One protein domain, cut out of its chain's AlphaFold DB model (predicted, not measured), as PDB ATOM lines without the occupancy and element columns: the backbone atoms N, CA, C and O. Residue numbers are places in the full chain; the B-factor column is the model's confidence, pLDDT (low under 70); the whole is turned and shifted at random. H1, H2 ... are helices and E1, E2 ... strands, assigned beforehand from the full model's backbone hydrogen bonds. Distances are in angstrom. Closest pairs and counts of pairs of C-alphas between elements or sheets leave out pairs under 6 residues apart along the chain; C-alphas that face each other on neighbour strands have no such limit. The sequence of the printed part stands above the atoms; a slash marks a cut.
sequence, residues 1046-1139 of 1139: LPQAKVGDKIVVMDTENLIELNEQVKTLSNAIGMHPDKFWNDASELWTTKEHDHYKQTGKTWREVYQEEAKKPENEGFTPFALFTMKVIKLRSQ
ATOM      1  N   LEU A1046      19.195  -6.008 -19.036       83.19
ATOM      2  CA  LEU A1046      19.213  -5.111 -17.879       83.19
ATOM      3  C   LEU A1046      19.869  -3.746 -18.185       83.19
ATOM      4  O   LEU A1046      19.165  -2.743 -18.066       83.19
ATOM      5  N   PRO A1047      21.142  -3.644 -18.627       79.50
ATOM      6  CA  PRO A1047      21.762  -2.339 -18.893       79.50
ATOM      7  C   PRO A1047      21.147  -1.600 -20.092       79.50
ATOM      8  O   PRO A1047      21.139  -0.370 -20.118       79.50
ATOM      9  N   GLN A1048      20.625  -2.329 -21.083       84.75
ATOM     10  CA  GLN A1048      19.926  -1.760 -22.238       84.75
ATOM     11  C   GLN A1048      18.943  -2.764 -22.857       84.75
ATOM     12  O   GLN A1048      19.212  -3.962 -22.889       84.75
ATOM     13  N   ALA A1049      17.830  -2.276 -23.407       88.25
ATOM     14  CA  ALA A1049      16.826  -3.099 -24.083       88.25
ATOM     15  C   ALA A1049      16.123  -2.340 -25.219       88.25
ATOM     16  O   ALA A1049      15.942  -1.123 -25.155       88.25
ATOM     17  N   LYS A1050      15.655  -3.061 -26.248       87.38
ATOM     18  CA  LYS A1050      14.762  -2.492 -27.272       87.38
ATOM     19  C   LYS A1050      13.313  -2.512 -26.764       87.38
ATOM     20  O   LYS A1050      12.776  -3.577 -26.471       87.38
ATOM     21  N   VAL A1051      12.679  -1.341 -26.687       86.75
ATOM     22  CA  VAL A1051      11.295  -1.144 -26.220       86.75
ATOM     23  C   VAL A1051      10.501  -0.440 -27.321       86.75
ATOM     24  O   VAL A1051      10.687   0.749 -27.589       86.75
ATOM     25  N   GLY A1052       9.633  -1.187 -28.012       82.00
ATOM     26  CA  GLY A1052       9.069  -0.718 -29.282       82.00
ATOM     27  C   GLY A1052      10.200  -0.472 -30.281       82.00
ATOM     28  O   GLY A1052      11.030  -1.353 -30.463       82.00
ATOM     29  N   ASP A1053      10.276   0.720 -30.876       83.75
ATOM     30  CA  ASP A1053      11.387   1.123 -31.754       83.75
ATOM     31  C   ASP A1053      12.491   1.947 -31.071       83.75
ATOM     32  O   ASP A1053      13.498   2.260 -31.705       83.75
ATOM     33  N   LYS A1054      12.352   2.256 -29.775       84.06
ATOM     34  CA  LYS A1054      13.406   2.910 -28.987       84.06
ATOM     35  C   LYS A1054      14.387   1.873 -28.429       84.06
ATOM     36  O   LYS A1054      13.999   0.753 -28.101       84.06
ATOM     37  N   ILE A1055      15.643   2.275 -28.241       84.81
ATOM     38  CA  ILE A1055      16.551   1.615 -27.295       84.81
ATOM     39  C   ILE A1055      16.462   2.402 -25.987       84.81
ATOM     40  O   ILE A1055      16.651   3.617 -25.990       84.81
ATOM     41  N   VAL A1056      16.144   1.715 -24.893       87.00
ATOM     42  CA  VAL A1056      16.235   2.244 -23.530       87.00
ATOM     43  C   VAL A1056      17.561   1.766 -22.953       87.00
ATOM     44  O   VAL A1056      17.877   0.581 -23.040       87.00
ATOM     45  N   VAL A1057      18.327   2.689 -22.382       83.62
ATOM     46  CA  VAL A1057      19.581   2.430 -21.668       83.62
ATOM     47  C   VAL A1057      19.375   2.941 -20.250       83.62
ATOM     48  O   VAL A1057      18.905   4.067 -20.093       83.62
ATOM     49  N   MET A1058      19.696   2.131 -19.241       82.81
ATOM     50  CA  MET A1058      19.684   2.612 -17.860       82.81
ATOM     51  C   MET A1058      20.895   3.508 -17.607       82.81
ATOM     52  O   MET A1058      22.002   3.214 -18.063       82.81
ATOM     53  N   ASP A1059      20.701   4.575 -16.838       79.56
ATOM     54  CA  ASP A1059      21.819   5.307 -16.257       79.56
ATOM     55  C   ASP A1059      22.533   4.483 -15.167       79.56
ATOM     56  O   ASP A1059      22.054   3.459 -14.670       79.56
ATOM     57  N   THR A1060      23.731   4.940 -14.816       69.75
ATOM     58  CA  THR A1060      24.617   4.262 -13.869       69.75
ATOM     59  C   THR A1060      24.108   4.299 -12.429       69.75
ATOM     60  O   THR A1060      24.354   3.345 -11.695       69.75
ATOM     61  N   GLU A1061      23.383   5.341 -12.015       74.44
ATOM     62  CA  GLU A1061      22.890   5.459 -10.638       74.44
ATOM     63  C   GLU A1061      21.775   4.432 -10.388       74.44
ATOM     64  O   GLU A1061      21.865   3.643  -9.446       74.44
ATOM     65  N   ASN A1062      20.807   4.330 -11.306       81.88
ATOM     66  CA  ASN A1062      19.745   3.323 -11.254       81.88
ATOM     67  C   ASN A1062      20.269   1.877 -11.390       81.88
ATOM     68  O   ASN A1062      19.713   0.961 -10.778       81.88
ATOM     69  N   LEU A1063      21.343   1.641 -12.161       77.50
ATOM     70  CA  LEU A1063      21.986   0.318 -12.248       77.50
ATOM     71  C   LEU A1063      22.687  -0.085 -10.945       77.50
ATOM     72  O   LEU A1063      22.582  -1.243 -10.530       77.50
ATOM     73  N   ILE A1064      23.388   0.852 -10.300       73.44
ATOM     74  CA  ILE A1064      24.055   0.611  -9.016       73.44
ATOM     75  C   ILE A1064      23.011   0.396  -7.916       73.44
ATOM     76  O   ILE A1064      23.102  -0.601  -7.198       73.44
ATOM     77  N   GLU A1065      21.979   1.246  -7.816       82.75
ATOM     78  CA  GLU A1065      20.948   1.105  -6.780       82.75
ATOM     79  C   GLU A1065      20.234  -0.251  -6.875       82.75
ATOM     80  O   GLU A1065      20.135  -0.973  -5.881       82.75
ATOM     81  N   LEU A1066      19.803  -0.657  -8.075       84.44
ATOM     82  CA  LEU A1066      19.127  -1.940  -8.272       84.44
ATOM     83  C   LEU A1066      20.035  -3.136  -7.927       84.44
ATOM     84  O   LEU A1066      19.572  -4.120  -7.348       84.44
ATOM     85  N   ASN A1067      21.335  -3.049  -8.225       81.31
ATOM     86  CA  ASN A1067      22.314  -4.065  -7.835       81.31
ATOM     87  C   ASN A1067      22.513  -4.139  -6.308       81.31
ATOM     88  O   ASN A1067      22.588  -5.243  -5.765       81.31
ATOM     89  N   GLU A1068      22.540  -3.007  -5.599       81.44
ATOM     90  CA  GLU A1068      22.614  -2.993  -4.131       81.44
ATOM     91  C   GLU A1068      21.314  -3.474  -3.466       81.44
ATOM     92  O   GLU A1068      21.370  -4.186  -2.457       81.44
ATOM     93  N   GLN A1069      20.143  -3.197  -4.051       86.19
ATOM     94  CA  GLN A1069      18.874  -3.798  -3.619       86.19
ATOM     95  C   GLN A1069      18.911  -5.334  -3.760       86.19
ATOM     96  O   GLN A1069      18.552  -6.046  -2.816       86.19
ATOM     97  N   VAL A1070      19.418  -5.865  -4.885       83.06
ATOM     98  CA  VAL A1070      19.601  -7.318  -5.088       83.06
ATOM     99  C   VAL A1070      20.613  -7.914  -4.105       83.06
ATOM    100  O   VAL A1070      20.315  -8.946  -3.500       83.06
ATOM    101  N   LYS A1071      21.780  -7.288  -3.898       79.31
ATOM    102  CA  LYS A1071      22.769  -7.726  -2.893       79.31
ATOM    103  C   LYS A1071      22.150  -7.783  -1.496       79.31
ATOM    104  O   LYS A1071      22.280  -8.796  -0.812       79.31
ATOM    105  N   THR A1072      21.449  -6.724  -1.091       81.50
ATOM    106  CA  THR A1072      20.811  -6.602   0.229       81.50
ATOM    107  C   THR A1072      19.790  -7.713   0.457       81.50
ATOM    108  O   THR A1072      19.860  -8.411   1.471       81.50
ATOM    109  N   LEU A1073      18.889  -7.938  -0.506       80.69
ATOM    110  CA  LEU A1073      17.904  -9.018  -0.440       80.69
ATOM    111  C   LEU A1073      18.570 -10.401  -0.414       80.69
ATOM    112  O   LEU A1073      18.221 -11.229   0.424       80.69
ATOM    113  N   SER A1074      19.533 -10.643  -1.307       76.31
ATOM    114  CA  SER A1074      20.220 -11.937  -1.433       76.31
ATOM    115  C   SER A1074      20.947 -12.304  -0.137       76.31
ATOM    116  O   SER A1074      20.762 -13.404   0.383       76.31
ATOM    117  N   ASN A1075      21.672 -11.350   0.456       69.62
ATOM    118  CA  ASN A1075      22.325 -11.513   1.754       69.62
ATOM    119  C   ASN A1075      21.317 -11.803   2.880       69.62
ATOM    120  O   ASN A1075      21.564 -12.684   3.704       69.62
ATOM    121  N   ALA A1076      20.170 -11.113   2.905       69.50
ATOM    122  CA  ALA A1076      19.132 -11.317   3.921       69.50
ATOM    123  C   ALA A1076      18.490 -12.718   3.867       69.50
ATOM    124  O   ALA A1076      18.108 -13.249   4.909       69.50
ATOM    125  N   ILE A1077      18.408 -13.335   2.681       70.38
ATOM    126  CA  ILE A1077      17.865 -14.694   2.485       70.38
ATOM    127  C   ILE A1077      18.947 -15.788   2.386       70.38
ATOM    128  O   ILE A1077      18.625 -16.944   2.111       70.38
ATOM    129  N   GLY A1078      20.223 -15.455   2.617       61.91
ATOM    130  CA  GLY A1078      21.338 -16.414   2.599       61.91
ATOM    131  C   GLY A1078      21.723 -16.935   1.206       61.91
ATOM    132  O   GLY A1078      22.241 -18.044   1.089       61.91
ATOM    133  N   MET A1079      21.465 -16.155   0.154       70.06
ATOM    134  CA  MET A1079      21.680 -16.512  -1.251       70.06
ATOM    135  C   MET A1079      22.797 -15.668  -1.883       70.06
ATOM    136  O   MET A1079      22.988 -14.509  -1.522       70.06
ATOM    137  N   HIS A1080      23.532 -16.222  -2.854       71.75
ATOM    138  CA  HIS A1080      24.531 -15.449  -3.600       71.75
ATOM    139  C   HIS A1080      23.849 -14.513  -4.620       71.75
ATOM    140  O   HIS A1080      22.959 -14.989  -5.334       71.75
ATOM    141  N   PRO A1081      24.265 -13.236  -4.765       71.19
ATOM    142  CA  PRO A1081      23.643 -12.299  -5.709       71.19
ATOM    143  C   PRO A1081      23.615 -12.796  -7.161       71.19
ATOM    144  O   PRO A1081      22.625 -12.613  -7.859       71.19
ATOM    145  N   ASP A1082      24.647 -13.508  -7.614       70.56
ATOM    146  CA  ASP A1082      24.673 -14.037  -8.989       70.56
ATOM    147  C   ASP A1082      23.690 -15.202  -9.188       70.56
ATOM    148  O   ASP A1082      23.208 -15.429 -10.296       70.56
ATOM    149  N   LYS A1083      23.311 -15.915  -8.115       74.31
ATOM    150  CA  LYS A1083      22.212 -16.887  -8.193       74.31
ATOM    151  C   LYS A1083      20.875 -16.168  -8.389       74.31
ATOM    152  O   LYS A1083      20.072 -16.624  -9.191       74.31
ATOM    153  N   PHE A1084      20.659 -15.025  -7.728       83.75
ATOM    154  CA  PHE A1084      19.464 -14.207  -7.961       83.75
ATOM    155  C   PHE A1084      19.349 -13.798  -9.436       83.75
ATOM    156  O   PHE A1084      18.277 -13.935 -10.019       83.75
ATOM    157  N   TRP A1085      20.443 -13.335 -10.051       80.25
ATOM    158  CA  TRP A1085      20.439 -12.919 -11.456       80.25
ATOM    159  C   TRP A1085      20.165 -14.075 -12.426       80.25
ATOM    160  O   TRP A1085      19.372 -13.903 -13.354       80.25
ATOM    161  N   ASN A1086      20.733 -15.259 -12.179       75.56
ATOM    162  CA  ASN A1086      20.434 -16.465 -12.958       75.56
ATOM    163  C   ASN A1086      18.964 -16.899 -12.813       75.56
ATOM    164  O   ASN A1086      18.270 -17.022 -13.822       75.56
ATOM    165  N   ASP A1087      18.462 -17.039 -11.579       81.69
ATOM    166  CA  ASP A1087      17.066 -17.412 -11.297       81.69
ATOM    167  C   ASP A1087      16.081 -16.423 -11.953       81.69
ATOM    168  O   ASP A1087      15.072 -16.816 -12.539       81.69
ATOM    169  N   ALA A1088      16.377 -15.120 -11.886       83.75
ATOM    170  CA  ALA A1088      15.569 -14.080 -12.515       83.75
ATOM    171  C   ALA A1088      15.572 -14.186 -14.051       83.75
ATOM    172  O   ALA A1088      14.534 -13.980 -14.675       83.75
ATOM    173  N   SER A1089      16.705 -14.528 -14.670       82.12
ATOM    174  CA  SER A1089      16.830 -14.643 -16.128       82.12
ATOM    175  C   SER A1089      16.159 -15.895 -16.704       82.12
ATOM    176  O   SER A1089      15.500 -15.834 -17.748       82.12
ATOM    177  N   GLU A1090      16.225 -17.016 -15.984       82.00
ATOM    178  CA  GLU A1090      15.452 -18.216 -16.310       82.00
ATOM    179  C   GLU A1090      13.944 -17.903 -16.278       82.00
ATOM    180  O   GLU A1090      13.221 -18.129 -17.256       82.00
ATOM    181  N   LEU A1091      13.478 -17.264 -15.196       83.50
ATOM    182  CA  LEU A1091      12.091 -16.817 -15.047       83.50
ATOM    183  C   LEU A1091      11.667 -15.784 -16.105       83.50
ATOM    184  O   LEU A1091      10.507 -15.783 -16.519       83.50
ATOM    185  N   TRP A1092      12.575 -14.920 -16.563       86.75
ATOM    186  CA  TRP A1092      12.290 -13.856 -17.531       86.75
ATOM    187  C   TRP A1092      11.740 -14.391 -18.859       86.75
ATOM    188  O   TRP A1092      10.783 -13.835 -19.411       86.75
ATOM    189  N   THR A1093      12.328 -15.481 -19.360       80.88
ATOM    190  CA  THR A1093      12.073 -16.004 -20.715       80.88
ATOM    191  C   THR A1093      11.307 -17.327 -20.761       80.88
ATOM    192  O   THR A1093      10.759 -17.664 -21.814       80.88
ATOM    193  N   THR A1094      11.233 -18.071 -19.651       80.50
ATOM    194  CA  THR A1094      10.610 -19.401 -19.626       80.50
ATOM    195  C   THR A1094       9.112 -19.390 -19.955       80.50
ATOM    196  O   THR A1094       8.348 -18.502 -19.565       80.50
ATOM    197  N   LYS A1095       8.679 -20.450 -20.648       83.88
ATOM    198  CA  LYS A1095       7.271 -20.761 -20.945       83.88
ATOM    199  C   LYS A1095       6.696 -21.857 -20.041       83.88
ATOM    200  O   LYS A1095       5.520 -22.196 -20.148       83.88
ATOM    201  N   GLU A1096       7.515 -22.408 -19.147       71.56
ATOM    202  CA  GLU A1096       7.171 -23.565 -18.310       71.56
ATOM    203  C   GLU A1096       6.760 -23.166 -16.883       71.56
ATOM    204  O   GLU A1096       6.175 -23.964 -16.152       71.56
ATOM    205  N   HIS A1097       6.990 -21.907 -16.507       72.94
ATOM    206  CA  HIS A1097       6.507 -21.290 -15.273       72.94
ATOM    207  C   HIS A1097       4.987 -21.044 -15.336       72.94
ATOM    208  O   HIS A1097       4.459 -20.626 -16.370       72.94
ATOM    209  N   ASP A1098       4.261 -21.250 -14.230       72.06
ATOM    210  CA  ASP A1098       2.786 -21.269 -14.248       72.06
ATOM    211  C   ASP A1098       2.144 -19.923 -14.616       72.06
ATOM    212  O   ASP A1098       1.005 -19.905 -15.076       72.06
ATOM    213  N   HIS A1099       2.884 -18.810 -14.523       76.25
ATOM    214  CA  HIS A1099       2.456 -17.534 -15.106       76.25
ATOM    215  C   HIS A1099       2.155 -17.672 -16.609       76.25
ATOM    216  O   HIS A1099       1.070 -17.295 -17.040       76.25
ATOM    217  N   TYR A1100       3.059 -18.276 -17.392       77.81
ATOM    218  CA  TYR A1100       2.856 -18.467 -18.833       77.81
ATOM    219  C   TYR A1100       1.662 -19.388 -19.112       77.81
ATOM    220  O   TYR A1100       0.868 -19.122 -20.012       77.81
ATOM    221  N   LYS A1101       1.488 -20.441 -18.301       77.69
ATOM    222  CA  LYS A1101       0.353 -21.376 -18.411       77.69
ATOM    223  C   LYS A1101      -0.998 -20.704 -18.128       77.69
ATOM    224  O   LYS A1101      -2.005 -21.138 -18.676       77.69
ATOM    225  N   GLN A1102      -1.020 -19.659 -17.297       81.12
ATOM    226  CA  GLN A1102      -2.217 -18.876 -16.969       81.12
ATOM    227  C   GLN A1102      -2.492 -17.743 -17.971       81.12
ATOM    228  O   GLN A1102      -3.641 -17.528 -18.347       81.12
ATOM    229  N   THR A1103      -1.464 -16.990 -18.382       84.06
ATOM    230  CA  THR A1103      -1.622 -15.737 -19.150       84.06
ATOM    231  C   THR A1103      -1.345 -15.874 -20.645       84.06
ATOM    232  O   THR A1103      -1.676 -14.971 -21.413       84.06
ATOM    233  N   GLY A1104      -0.699 -16.966 -21.068       86.62
ATOM    234  CA  GLY A1104      -0.170 -17.138 -22.422       86.62
ATOM    235  C   GLY A1104       1.036 -16.247 -22.753       86.62
ATOM    236  O   GLY A1104       1.439 -16.210 -23.914       86.62
ATOM    237  N   LYS A1105       1.599 -15.524 -21.772       86.56
ATOM    238  CA  LYS A1105       2.718 -14.583 -21.940       86.56
ATOM    239  C   LYS A1105       3.872 -14.891 -20.991       86.56
ATOM    240  O   LYS A1105       3.671 -15.300 -19.851       86.56
ATOM    241  N   THR A1106       5.096 -14.668 -21.457       88.12
ATOM    242  CA  THR A1106       6.310 -14.668 -20.626       88.12
ATOM    243  C   THR A1106       6.389 -13.389 -19.795       88.12
ATOM    244  O   THR A1106       5.775 -12.376 -20.141       88.12
ATOM    245  N   TRP A1107       7.191 -13.388 -18.726       88.75
ATOM    246  CA  TRP A1107       7.450 -12.154 -17.979       88.75
ATOM    247  C   TRP A1107       8.091 -11.077 -18.871       88.75
ATOM    248  O   TRP A1107       7.695  -9.914 -18.787       88.75
ATOM    249  N   ARG A1108       8.961 -11.468 -19.815       90.19
ATOM    250  CA  ARG A1108       9.499 -10.585 -20.862       90.19
ATOM    251  C   ARG A1108       8.414  -9.880 -21.679       90.19
ATOM    252  O   ARG A1108       8.460  -8.662 -21.830       90.19
ATOM    253  N   GLU A1109       7.405 -10.610 -22.152       88.88
ATOM    254  CA  GLU A1109       6.275 -10.047 -22.915       88.88
ATOM    255  C   GLU A1109       5.331  -9.174 -22.069       88.88
ATOM    256  O   GLU A1109       4.643  -8.312 -22.614       88.88
ATOM    257  N   VAL A1110       5.276  -9.376 -20.748       90.88
ATOM    258  CA  VAL A1110       4.520  -8.505 -19.829       90.88
ATOM    259  C   VAL A1110       5.257  -7.184 -19.616       90.88
ATOM    260  O   VAL A1110       4.694  -6.113 -19.850       90.88
ATOM    261  N   TYR A1111       6.530  -7.230 -19.220       93.00
ATOM    262  CA  TYR A1111       7.272  -6.016 -18.871       93.00
ATOM    263  C   TYR A1111       7.759  -5.212 -20.084       93.00
ATOM    264  O   TYR A1111       8.026  -4.020 -19.943       93.00
ATOM    265  N   GLN A1112       7.790  -5.793 -21.291       91.06
ATOM    266  CA  GLN A1112       7.933  -5.015 -22.529       91.06
ATOM    267  C   GLN A1112       6.759  -4.054 -22.780       91.06
ATOM    268  O   GLN A1112       6.960  -3.045 -23.452       91.06
ATOM    269  N   GLU A1113       5.559  -4.321 -22.251       89.81
ATOM    270  CA  GLU A1113       4.442  -3.365 -22.289       89.81
ATOM    271  C   GLU A1113       4.516  -2.358 -21.129       89.81
ATOM    272  O   GLU A1113       4.277  -1.169 -21.334       89.81
ATOM    273  N   GLU A1114       4.921  -2.791 -19.928       92.00
ATOM    274  CA  GLU A1114       5.120  -1.894 -18.775       92.00
ATOM    275  C   GLU A1114       6.195  -0.824 -19.039       92.00
ATOM    276  O   GLU A1114       5.989   0.344 -18.713       92.00
ATOM    277  N   ALA A1115       7.303  -1.177 -19.700       91.31
ATOM    278  CA  ALA A1115       8.384  -0.246 -20.045       91.31
ATOM    279  C   ALA A1115       8.011   0.809 -21.110       91.31
ATOM    280  O   ALA A1115       8.813   1.691 -21.408       91.31
ATOM    281  N   LYS A1116       6.811   0.743 -21.705       91.19
ATOM    282  CA  LYS A1116       6.300   1.783 -22.624       91.19
ATOM    283  C   LYS A1116       5.594   2.929 -21.895       91.19
ATOM    284  O   LYS A1116       5.225   3.912 -22.538       91.19
ATOM    285  N   LYS A1117       5.343   2.793 -20.589       90.88
ATOM    286  CA  LYS A1117       4.611   3.782 -19.791       90.88
ATOM    287  C   LYS A1117       5.531   4.938 -19.362       90.88
ATOM    288  O   LYS A1117       6.660   4.657 -18.958       90.88
ATOM    289  N   PRO A1118       5.086   6.211 -19.407       86.81
ATOM    290  CA  PRO A1118       5.930   7.362 -19.060       86.81
ATOM    291  C   PRO A1118       6.526   7.309 -17.647       86.81
ATOM    292  O   PRO A1118       7.657   7.730 -17.446       86.81
ATOM    293  N   GLU A1119       5.796   6.756 -16.676       88.12
ATOM    294  CA  GLU A1119       6.251   6.595 -15.290       88.12
ATOM    295  C   GLU A1119       7.423   5.609 -15.109       88.12
ATOM    296  O   GLU A1119       8.007   5.563 -14.031       88.12
ATOM    297  N   ASN A1120       7.775   4.851 -16.154       90.62
ATOM    298  CA  ASN A1120       8.878   3.888 -16.175       90.62
ATOM    299  C   ASN A1120      10.037   4.322 -17.105       90.62
ATOM    300  O   ASN A1120      10.928   3.517 -17.386       90.62
ATOM    301  N   GLU A1121      10.037   5.557 -17.629       84.38
ATOM    302  CA  GLU A1121      11.108   6.038 -18.516       84.38
ATOM    303  C   GLU A1121      12.471   6.038 -17.789       84.38
ATOM    304  O   GLU A1121      12.576   6.436 -16.632       84.38
ATOM    305  N   GLY A1122      13.511   5.530 -18.462       83.12
ATOM    306  CA  GLY A1122      14.839   5.263 -17.884       83.12
ATOM    307  C   GLY A1122      15.077   3.802 -17.472       83.12
ATOM    308  O   GLY A1122      16.218   3.349 -17.496       83.12
ATOM    309  N   PHE A1123      14.028   3.020 -17.193       91.25
ATOM    310  CA  PHE A1123      14.160   1.616 -16.781       91.25
ATOM    311  C   PHE A1123      13.940   0.634 -17.937       91.25
ATOM    312  O   PHE A1123      13.014   0.766 -18.739       91.25
ATOM    313  N   THR A1124      14.771  -0.409 -18.012       92.56
ATOM    314  CA  THR A1124      14.561  -1.515 -18.956       92.56
ATOM    315  C   THR A1124      13.440  -2.454 -18.484       92.56
ATOM    316  O   THR A1124      13.167  -2.551 -17.284       92.56
ATOM    317  N   PRO A1125      12.804  -3.221 -19.395       92.81
ATOM    318  CA  PRO A1125      11.820  -4.241 -19.027       92.81
ATOM    319  C   PRO A1125      12.332  -5.216 -17.951       92.81
ATOM    320  O   PRO A1125      11.592  -5.564 -17.030       92.81
ATOM    321  N   PHE A1126      13.605  -5.624 -18.041       90.94
ATOM    322  CA  PHE A1126      14.226  -6.532 -17.076       90.94
ATOM    323  C   PHE A1126      14.411  -5.872 -15.701       90.94
ATOM    324  O   PHE A1126      14.185  -6.519 -14.679       90.94
ATOM    325  N   ALA A1127      14.755  -4.579 -15.650       91.19
ATOM    326  CA  ALA A1127      14.852  -3.828 -14.399       91.19
ATOM    327  C   ALA A1127      13.503  -3.759 -13.670       91.19
ATOM    328  O   ALA A1127      13.422  -4.110 -12.496       91.19
ATOM    329  N   LEU A1128      12.423  -3.410 -14.379       93.25
ATOM    330  CA  LEU A1128      11.069  -3.334 -13.812       93.25
ATOM    331  C   LEU A1128      10.596  -4.688 -13.254       93.25
ATOM    332  O   LEU A1128      10.018  -4.759 -12.166       93.25
ATOM    333  N   PHE A1129      10.891  -5.778 -13.968       93.00
ATOM    334  CA  PHE A1129      10.663  -7.142 -13.491       93.00
ATOM    335  C   PHE A1129      11.488  -7.462 -12.238       93.00
ATOM    336  O   PHE A1129      10.934  -7.935 -11.247       93.00
ATOM    337  N   THR A1130      12.781  -7.135 -12.241       90.50
ATOM    338  CA  THR A1130      13.692  -7.326 -11.100       90.50
ATOM    339  C   THR A1130      13.183  -6.585  -9.860       90.50
ATOM    340  O   THR A1130      13.051  -7.187  -8.795       90.50
ATOM    341  N   MET A1131      12.799  -5.313  -9.998       91.31
ATOM    342  CA  MET A1131      12.215  -4.501  -8.923       91.31
ATOM    343  C   MET A1131      10.914  -5.113  -8.385       91.31
ATOM    344  O   MET A1131      10.673  -5.098  -7.175       91.31
ATOM    345  N   LYS A1132      10.077  -5.711  -9.250       88.81
ATOM    346  CA  LYS A1132       8.895  -6.460  -8.802       88.81
ATOM    347  C   LYS A1132       9.279  -7.719  -8.023       88.81
ATOM    348  O   LYS A1132       8.667  -7.965  -6.985       88.81
ATOM    349  N   VAL A1133      10.257  -8.496  -8.491       85.75
ATOM    350  CA  VAL A1133      10.742  -9.705  -7.800       85.75
ATOM    351  C   VAL A1133      11.307  -9.348  -6.426       85.75
ATOM    352  O   VAL A1133      10.927  -9.989  -5.450       85.75
ATOM    353  N   ILE A1134      12.121  -8.289  -6.320       85.44
ATOM    354  CA  ILE A1134      12.607  -7.766  -5.033       85.44
ATOM    355  C   ILE A1134      11.421  -7.428  -4.126       85.44
ATOM    356  O   ILE A1134      11.294  -7.985  -3.039       85.44
ATOM    357  N   LYS A1135      10.492  -6.588  -4.600       83.31
ATOM    358  CA  LYS A1135       9.333  -6.148  -3.812       83.31
ATOM    359  C   LYS A1135       8.441  -7.302  -3.341       83.31
ATOM    360  O   LYS A1135       7.922  -7.223  -2.238       83.31
ATOM    361  N   LEU A1136       8.279  -8.359  -4.140       76.00
ATOM    362  CA  LEU A1136       7.523  -9.565  -3.771       76.00
ATOM    363  C   LEU A1136       8.292 -10.526  -2.846       76.00
ATOM    364  O   LEU A1136       7.676 -11.412  -2.267       76.00
ATOM    365  N   ARG A1137       9.619 -10.391  -2.731       67.00
ATOM    366  CA  ARG A1137      10.471 -11.164  -1.806       67.00
ATOM    367  C   ARG A1137      10.757 -10.425  -0.493       67.00
ATOM    368  O   ARG A1137      11.204 -11.053   0.460       67.00
ATOM    369  N   SER A1138      10.523  -9.113  -0.450       65.88
ATOM    370  CA  SER A1138      10.600  -8.263   0.749       65.88
ATOM    371  C   SER A1138       9.252  -8.079   1.467       65.88
ATOM    372  O   SER A1138       9.168  -7.261   2.385       65.88
ATOM    373  N   GLN A1139       8.206  -8.787   1.026       60.62
ATOM    374  CA  GLN A1139       6.848  -8.803   1.588       60.62
ATOM    375  C   GLN A1139       6.524 -10.185   2.159       60.62
ATOM    376  O   GLN A1139       5.808 -10.205   3.182       60.62
TER     377      GLN A1139
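Overview. This is residues 1046 to 1139 of the 1139 residues of the protein "PG_binding_3 domain-containing protein" of Candidatus Pelagibacter sp. TMED64 (UniProt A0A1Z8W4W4). Helix H5 runs through the middle of a loose ring made by the strand hairpin E1 E2 and the helices H1, H2 and H4, with H1 side by side with H5 and H4 crosswise at its first residues. The short helix H3 lies at the rim, farthest from the middle, and touches no helix. The printed part has 94 residues, with two named strands and five named helices in the order E1, E2, H1, H2, H3, H4, H5; the sheet E1 - E2 is antiparallel and the class is mostly helix. The whole is compact and rounded, with a radius of gyration of the C-alphas of 13.4 A and spans of 39 by 35 by 21 A.

Arrangement. E1, residues 1048 to 1051, and E2, residues 1054 to 1057, form an antiparallel hairpin at 155 degrees. N 1049 and O 1056 are within hydrogen-bond range at 2.9 A, as are N 1054 and O 1051 at 3.1 A. The closest C-alphas of E1 and H5, residues 1125 to 1137, are those of Ala 1049 and Pro 1125, 7.2 A apart. H1, residues 1060 to 1076, touches H5 with its residues 1066 to 1073 alone, the same way at a shallow tilt of 29 degrees; the closest C-alphas, of Val 1070 and Ile 1134, are 7.0 A apart. H4, residues 1107 to 1114, touches residues 1125 to 1129 of H5, only just about perpendicular at 73 degrees, closest at the C-alphas of Tyr 1111 and Pro 1125, 4.9 A. H2, residues 1081 to 1093, touches H1 about perpendicular at 73 degrees, closest at the C-alphas of Lys 1071 and Pro 1081, 5.4 A; there H1 takes part with residues 1070 to 1075 alone and H2 with 1081 to 1084 alone. With residues 1091 to 1093 alone H2 touches H4, about perpendicular at 83 degrees, closest at the C-alphas of Trp 1092 and Trp 1107, 5.2 A. H2 is close to H5 but not clearly touching, with the C-alphas of Ala 1088 and Thr 1130 7.2 A apart. H3, residues 1098 to 1103, is close to H4 but not clearly touching, with the C-alphas of Tyr 1100 and Trp 1107 7.9 A apart; H3 and H2 are apart. The helix packing is mostly crossed, with one of four touching pairs at a shallow tilt. Every O i to N i+4 pair is within hydrogen-bond range in H1, H3 and H5, against 8 of 9 in H2 and 3 of 4 in H4.

Along the chain. E1 begins at C-alpha 1048, at (19.926, -1.760, -22.238), and spans 9.5 A; E2 spans 9.6 A. H1 spans 24.3 A from C-alpha 1060, at (24.617, 4.262, -13.869). H2 spans 19.3 A, H3 8.6 A and H4 10.6 A. H5 spans 18.6 A and ends at C-alpha 1137, at (10.471, -11.164, -1.806).

Size, cuts and confidence. The C-alphas of Asp 1053 and Gly 1078 are the two farthest apart, at 39.8 A. The printed part has no cut and ends at residue 1139, the chain's last. No link is long; the ten residues between H4 and H5 make a short link, and the other links are tight. The mean pLDDT of the printed part is 82.2, with residues 1060, 1075 to 1076, 1078 and 1137 to 1139 under 70.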